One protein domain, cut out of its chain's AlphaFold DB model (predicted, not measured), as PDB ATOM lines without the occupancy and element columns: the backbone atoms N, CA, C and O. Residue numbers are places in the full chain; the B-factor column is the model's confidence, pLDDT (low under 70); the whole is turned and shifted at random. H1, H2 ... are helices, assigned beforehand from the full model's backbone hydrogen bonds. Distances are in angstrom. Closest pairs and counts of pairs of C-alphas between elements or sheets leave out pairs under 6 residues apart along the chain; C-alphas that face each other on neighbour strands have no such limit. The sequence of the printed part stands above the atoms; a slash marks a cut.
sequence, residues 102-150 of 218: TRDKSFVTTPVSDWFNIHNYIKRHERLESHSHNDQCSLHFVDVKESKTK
ATOM      1  N   THR A 102     124.960 143.583 181.375       57.41
ATOM      2  CA  THR A 102     125.016 143.475 179.910       57.41
ATOM      3  C   THR A 102     124.173 142.294 179.446       57.41
ATOM      4  O   THR A 102     124.367 141.148 179.851       57.41
ATOM      5  N   ARG A 103     123.215 142.580 178.558       60.09
ATOM      6  CA  ARG A 103     122.380 141.560 177.896       60.09
ATOM      7  C   ARG A 103     123.210 140.528 177.132       60.09
ATOM      8  O   ARG A 103     122.749 139.411 176.930       60.09
ATOM      9  N   ASP A 104     124.417 140.908 176.725       68.06
ATOM     10  CA  ASP A 104     125.386 140.035 176.088       68.06
ATOM     11  C   ASP A 104     126.614 139.875 176.997       68.06
ATOM     12  O   ASP A 104     127.264 140.860 177.361       68.06
ATOM     13  N   LYS A 105     126.888 138.634 177.411       70.19
ATOM     14  CA  LYS A 105     128.034 138.253 178.262       70.19
ATOM     15  C   LYS A 105     129.146 137.572 177.459       70.19
ATOM     16  O   LYS A 105     130.206 137.255 178.013       70.19
ATOM     17  N   SER A 106     128.906 137.335 176.166       69.56
ATOM     18  CA  SER A 106     129.872 136.711 175.269       69.56
ATOM     19  C   SER A 106     131.140 137.567 175.174       69.56
ATOM     20  O   SER A 106     131.062 138.787 175.030       69.56
ATOM     21  N   PHE A 107     132.302 136.914 175.279       74.12
ATOM     22  CA  PHE A 107     133.653 137.505 175.293       74.12
ATOM     23  C   PHE A 107     134.057 138.311 176.539       74.12
ATOM     24  O   PHE A 107     135.223 138.680 176.640       74.12
ATOM     25  N   VAL A 108     133.152 138.557 177.494       75.25
ATOM     26  CA  VAL A 108     133.473 139.309 178.726       75.25
ATOM     27  C   VAL A 108     133.493 138.393 179.946       75.25
ATOM     28  O   VAL A 108     134.492 138.332 180.654       75.25
ATOM     29  N   THR A 109     132.400 137.667 180.187       75.94
ATOM     30  CA  THR A 109     132.238 136.838 181.397       75.94
ATOM     31  C   THR A 109     132.211 135.352 181.072       75.94
ATOM     32  O   THR A 109     132.674 134.539 181.864       75.94
ATOM     33  N   THR A 110     131.665 134.983 179.912       76.88
ATOM     34  CA  THR A 110     131.499 133.582 179.514       76.88
ATOM     35  C   THR A 110     132.345 133.259 178.285       76.88
ATOM     36  O   THR A 110     132.297 134.027 177.312       76.88
ATOM     37  N   PRO A 111     133.065 132.120 178.273       78.69
ATOM     38  CA  PRO A 111     133.761 131.656 177.081       78.69
ATOM     39  C   PRO A 111     132.753 131.336 175.970       78.69
ATOM     40  O   PRO A 111     131.631 130.900 176.231       78.69
ATOM     41  N   VAL A 112     133.147 131.555 174.716       81.88
ATOM     42  CA  VAL A 112     132.300 131.238 173.560       81.88
ATOM     43  C   VAL A 112     132.405 129.747 173.259       81.88
ATOM     44  O   VAL A 112     133.478 129.245 172.933       81.88
ATOM     45  N   SER A 113     131.286 129.038 173.383       82.06
ATOM     46  CA  SER A 113     131.184 127.599 173.118       82.06
ATOM     47  C   SER A 113     130.793 127.284 171.672       82.06
ATOM     48  O   SER A 113     131.233 126.280 171.118       82.06
ATOM     49  N   ASP A 114     130.005 128.153 171.034       84.31
ATOM     50  CA  ASP A 114     129.549 127.980 169.654       84.31
ATOM     51  C   ASP A 114     130.424 128.767 168.667       84.31
ATOM     52  O   ASP A 114     130.226 129.959 168.410       84.31
ATOM     53  N   TRP A 115     131.394 128.061 168.092       86.19
ATOM     54  CA  TRP A 115     132.324 128.605 167.103       86.19
ATOM     55  C   TRP A 115     131.711 128.757 165.709       86.19
ATOM     56  O   TRP A 115     132.181 129.581 164.927       86.19
ATOM     57  N   PHE A 116     130.651 128.011 165.381       91.12
ATOM     58  CA  PHE A 116     130.018 128.088 164.062       91.12
ATOM     59  C   PHE A 116     129.312 129.438 163.877       91.12
ATOM     60  O   PHE A 116     129.440 130.098 162.842       91.12
ATOM     61  N   ASN A 117     128.646 129.913 164.931       87.88
ATOM     62  CA  ASN A 117     127.948 131.198 164.930       87.88
ATOM     63  C   ASN A 117     128.796 132.374 165.444       87.88
ATOM     64  O   ASN A 117     128.256 133.462 165.662       87.88
ATOM     65  N   ILE A 118     130.116 132.204 165.604       89.50
ATOM     66  CA  ILE A 118     131.010 133.209 166.209       89.50
ATOM     67  C   ILE A 118     130.913 134.590 165.550       89.50
ATOM     68  O   ILE A 118     130.926 135.608 166.234       89.50
ATOM     69  N   HIS A 119     130.719 134.643 164.233       90.31
ATOM     70  CA  HIS A 119     130.573 135.893 163.490       90.31
ATOM     71  C   HIS A 119     129.370 136.735 163.962       90.31
ATOM     72  O   HIS A 119     129.446 137.963 163.979       90.31
ATOM     73  N   ASN A 120     128.271 136.096 164.379       88.50
ATOM     74  CA  ASN A 120     127.105 136.784 164.936       88.50
ATOM     75  C   ASN A 120     127.365 137.264 166.366       88.50
ATOM     76  O   ASN A 120     126.898 138.340 166.733       88.50
ATOM     77  N   TYR A 121     128.117 136.498 167.162       86.31
ATOM     78  CA  TYR A 121     128.564 136.938 168.487       86.31
ATOM     79  C   TYR A 121     129.491 138.157 168.377       86.31
ATOM     80  O   TYR A 121     129.290 139.128 169.098       86.31
ATOM     81  N   ILE A 122     130.437 138.154 167.431       88.25
ATOM     82  CA  ILE A 122     131.350 139.285 167.194       88.25
ATOM     83  C   ILE A 122     130.567 140.543 166.809       88.25
ATOM     84  O   ILE A 122     130.727 141.575 167.449       88.25
ATOM     85  N   LYS A 123     129.655 140.452 165.831       89.12
ATOM     86  CA  LYS A 123     128.833 141.602 165.404       89.12
ATOM     87  C   LYS A 123     127.972 142.180 166.528       89.12
ATOM     88  O   LYS A 123     127.671 143.370 166.519       89.12
ATOM     89  N   ARG A 124     127.515 141.342 167.464       86.00
ATOM     90  CA  ARG A 124     126.763 141.801 168.638       86.00
ATOM     91  C   ARG A 124     127.671 142.461 169.670       86.00
ATOM     92  O   ARG A 124     127.320 143.527 170.162       86.00
ATOM     93  N   HIS A 125     128.833 141.870 169.937       85.81
ATOM     94  CA  HIS A 125     129.827 142.409 170.861       85.81
ATOM     95  C   HIS A 125     130.379 143.765 170.400       85.81
ATOM     96  O   HIS A 125     130.451 144.694 171.195       85.81
ATOM     97  N   GLU A 126     130.694 143.910 169.111       86.81
ATOM     98  CA  GLU A 126     131.191 145.161 168.522       86.81
ATOM     99  C   GLU A 126     130.210 146.330 168.719       86.81
ATOM    100  O   GLU A 126     130.617 147.471 168.922       86.81
ATOM    101  N   ARG A 127     128.903 146.039 168.706       85.38
ATOM    102  CA  ARG A 127     127.828 147.023 168.917       85.38
ATOM    103  C   ARG A 127     127.534 147.302 170.390       85.38
ATOM    104  O   ARG A 127     126.658 148.117 170.681       85.38
ATOM    105  N   LEU A 128     128.192 146.605 171.312       86.12
ATOM    106  CA  LEU A 128     127.959 146.768 172.736       86.12
ATOM    107  C   LEU A 128     128.589 148.080 173.217       86.12
ATOM    108  O   LEU A 128     129.731 148.400 172.887       86.12
ATOM    109  N   GLU A 129     127.856 148.820 174.044       84.06
ATOM    110  CA  GLU A 129     128.317 150.102 174.586       84.06
ATOM    111  C   GLU A 129     129.624 149.953 175.373       84.06
ATOM    112  O   GLU A 129     130.508 150.794 175.259       84.06
ATOM    113  N   SER A 130     129.801 148.844 176.098       82.69
ATOM    114  CA  SER A 130     131.039 148.577 176.833       82.69
ATOM    115  C   SER A 130     132.247 148.396 175.914       82.69
ATOM    116  O   SER A 130     133.323 148.881 176.250       82.69
ATOM    117  N   HIS A 131     132.092 147.757 174.746       86.50
ATOM    118  CA  HIS A 131     133.171 147.649 173.761       86.50
ATOM    119  C   HIS A 131     133.550 149.038 173.241       86.50
ATOM    120  O   HIS A 131     134.718 149.410 173.293       86.50
ATOM    121  N   SER A 132     132.560 149.840 172.832       88.75
ATOM    122  CA  SER A 132     132.798 151.204 172.342       88.75
ATOM    123  C   SER A 132     133.423 152.115 173.406       88.75
ATOM    124  O   SER A 132     134.369 152.845 173.117       88.75
ATOM    125  N   HIS A 133     132.944 152.044 174.646       88.00
ATOM    126  CA  HIS A 133     133.486 152.818 175.757       88.00
ATOM    127  C   HIS A 133     134.928 152.418 176.087       88.00
ATOM    128  O   HIS A 133     135.776 153.285 176.297       88.00
ATOM    129  N   ASN A 134     135.228 151.116 176.104       87.62
ATOM    130  CA  ASN A 134     136.583 150.622 176.340       87.62
ATOM    131  C   ASN A 134     137.529 151.013 175.202       87.62
ATOM    132  O   ASN A 134     138.669 151.396 175.469       87.62
ATOM    133  N   ASP A 135     137.055 150.973 173.957       90.19
ATOM    134  CA  ASP A 135     137.811 151.416 172.788       90.19
ATOM    135  C   ASP A 135     138.170 152.907 172.907       90.19
ATOM    136  O   ASP A 135     139.345 153.272 172.860       90.19
ATOM    137  N   GLN A 136     137.193 153.762 173.235       90.44
ATOM    138  CA  GLN A 136     137.424 155.186 173.512       90.44
ATOM    139  C   GLN A 136     138.392 155.416 174.679       90.44
ATOM    140  O   GLN A 136     139.297 156.248 174.577       90.44
ATOM    141  N   CYS A 137     138.239 154.675 175.780       88.69
ATOM    142  CA  CYS A 137     139.158 154.749 176.914       88.69
ATOM    143  C   CYS A 137     140.586 154.368 176.508       88.69
ATOM    144  O   CYS A 137     141.542 155.004 176.956       88.69
ATOM    145  N   SER A 138     140.736 153.356 175.650       91.50
ATOM    146  CA  SER A 138     142.039 152.907 175.160       91.50
ATOM    147  C   SER A 138     142.714 153.971 174.292       91.50
ATOM    148  O   SER A 138     143.888 154.277 174.505       91.50
ATOM    149  N   LEU A 139     141.957 154.613 173.394       92.25
ATOM    150  CA  LEU A 139     142.440 155.715 172.564       92.25
ATOM    151  C   LEU A 139     142.856 156.904 173.429       92.25
ATOM    152  O   LEU A 139     143.973 157.404 173.304       92.25
ATOM    153  N   HIS A 140     142.008 157.289 174.384       90.44
ATOM    154  CA  HIS A 140     142.313 158.373 175.311       90.44
ATOM    155  C   HIS A 140     143.569 158.079 176.148       90.44
ATOM    156  O   HIS A 140     144.386 158.967 176.383       90.44
ATOM    157  N   PHE A 141     143.768 156.829 176.577       91.44
ATOM    158  CA  PHE A 141     144.986 156.421 177.276       91.44
ATOM    159  C   PHE A 141     146.240 156.580 176.403       91.44
ATOM    160  O   PHE A 141     147.252 157.102 176.881       91.44
ATOM    161  N   VAL A 142     146.179 156.167 175.133       93.81
ATOM    162  CA  VAL A 142     147.285 156.343 174.177       93.81
ATOM    163  C   VAL A 142     147.581 157.827 173.960       93.81
ATOM    164  O   VAL A 142     148.741 158.227 174.051       93.81
ATOM    165  N   ASP A 143     146.556 158.655 173.772       93.12
ATOM    166  CA  ASP A 143     146.724 160.096 173.561       93.12
ATOM    167  C   ASP A 143     147.359 160.802 174.766       93.12
ATOM    168  O   ASP A 143     148.239 161.653 174.596       93.12
ATOM    169  N   VAL A 144     146.972 160.424 175.989       90.88
ATOM    170  CA  VAL A 144     147.588 160.948 177.218       90.88
ATOM    171  C   VAL A 144     149.042 160.487 177.331       90.88
ATOM    172  O   VAL A 144     149.915 161.283 177.681       90.88
ATOM    173  N   LYS A 145     149.330 159.220 177.010       89.50
ATOM    174  CA  LYS A 145     150.695 158.672 177.041       89.50
ATOM    175  C   LYS A 145     151.613 159.382 176.043       89.50
ATOM    176  O   LYS A 145     152.757 159.685 176.371       89.50
ATOM    177  N   GLU A 146     151.113 159.668 174.848       92.94
ATOM    178  CA  GLU A 146     151.839 160.400 173.805       92.94
ATOM    179  C   GLU A 146     151.839 161.922 174.028       92.94
ATOM    180  O   GLU A 146     152.359 162.666 173.201       92.94
ATOM    181  N   SER A 147     151.296 162.399 175.157       83.25
ATOM    182  CA  SER A 147     151.208 163.821 175.519       83.25
ATOM    183  C   SER A 147     150.425 164.685 174.517       83.25
ATOM    184  O   SER A 147     150.590 165.904 174.491       83.25
ATOM    185  N   LYS A 148     149.545 164.073 173.712       87.31
ATOM    186  CA  LYS A 148     148.644 164.771 172.778       87.31
ATOM    187  C   LYS A 148     147.492 165.448 173.515       87.31
ATOM    188  O   LYS A 148     147.081 166.547 173.150       87.31
ATOM    189  N   THR A 149     146.981 164.804 174.564       84.44
ATOM    190  CA  THR A 149     145.877 165.302 175.393       84.44
ATOM    191  C   THR A 149     146.291 165.385 176.862       84.44
ATOM    192  O   THR A 149     147.136 164.632 177.348       84.44
ATOM    193  N   LYS A 150     145.723 166.353 177.594       80.56
ATOM    194  CA  LYS A 150     145.975 166.506 179.036       80.56
ATOM    195  C   LYS A 150     145.119 165.500 179.816       80.56
ATOM    196  O   LYS A 150     143.965 165.295 179.444       80.56
TER     197      LYS A 150
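What this domain is: This is residues 102 to 150 of the 218 residues of the protein "DUF4371 domain-containing protein" of Mytilus coruscus (UniProt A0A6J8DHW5). A long helix, H2, sticks out as a mostly free arm, with residues 132 to 139 and 142 to 147 standing free; at its beginning it meets the shorter H1 in an open corner. The unnamed stretch of residues 102 to 117 loops round at the H1 end. The printed part has 49 residues with two named helices, H1 then H2, and no named strand; its class is all helix. It is only just loose, close to extended, with a radius of gyration of the C-alphas of 14.4 A, and forms a rod spanning 43 by 19 by 16 A.

Where its parts are: H2, residues 129 to 145, is 24.1 A long and ends at C-alpha 145 (150.695, 158.672, 177.041). H1, residues 118 to 126, is 12.2 A long and begins at C-alpha 118 (131.010, 133.209, 166.209).

How they stand to each other: H2 and H1 are close but not clearly touching; their closest C-alphas, those of His 131 and His 125, are 6.9 A apart. Their lines stand at a steep tilt of 63 degrees, the same way. In H1 and H2 every O i to N i+4 pair is within hydrogen-bond range.

The domain as a whole: The two farthest C-alphas, Phe 116 and Lys 150, are 44.2 A apart. The printed part has no cut, and the link from H1 to H2 is tight. Residues 102 to 104 and 106 have pLDDT under 70.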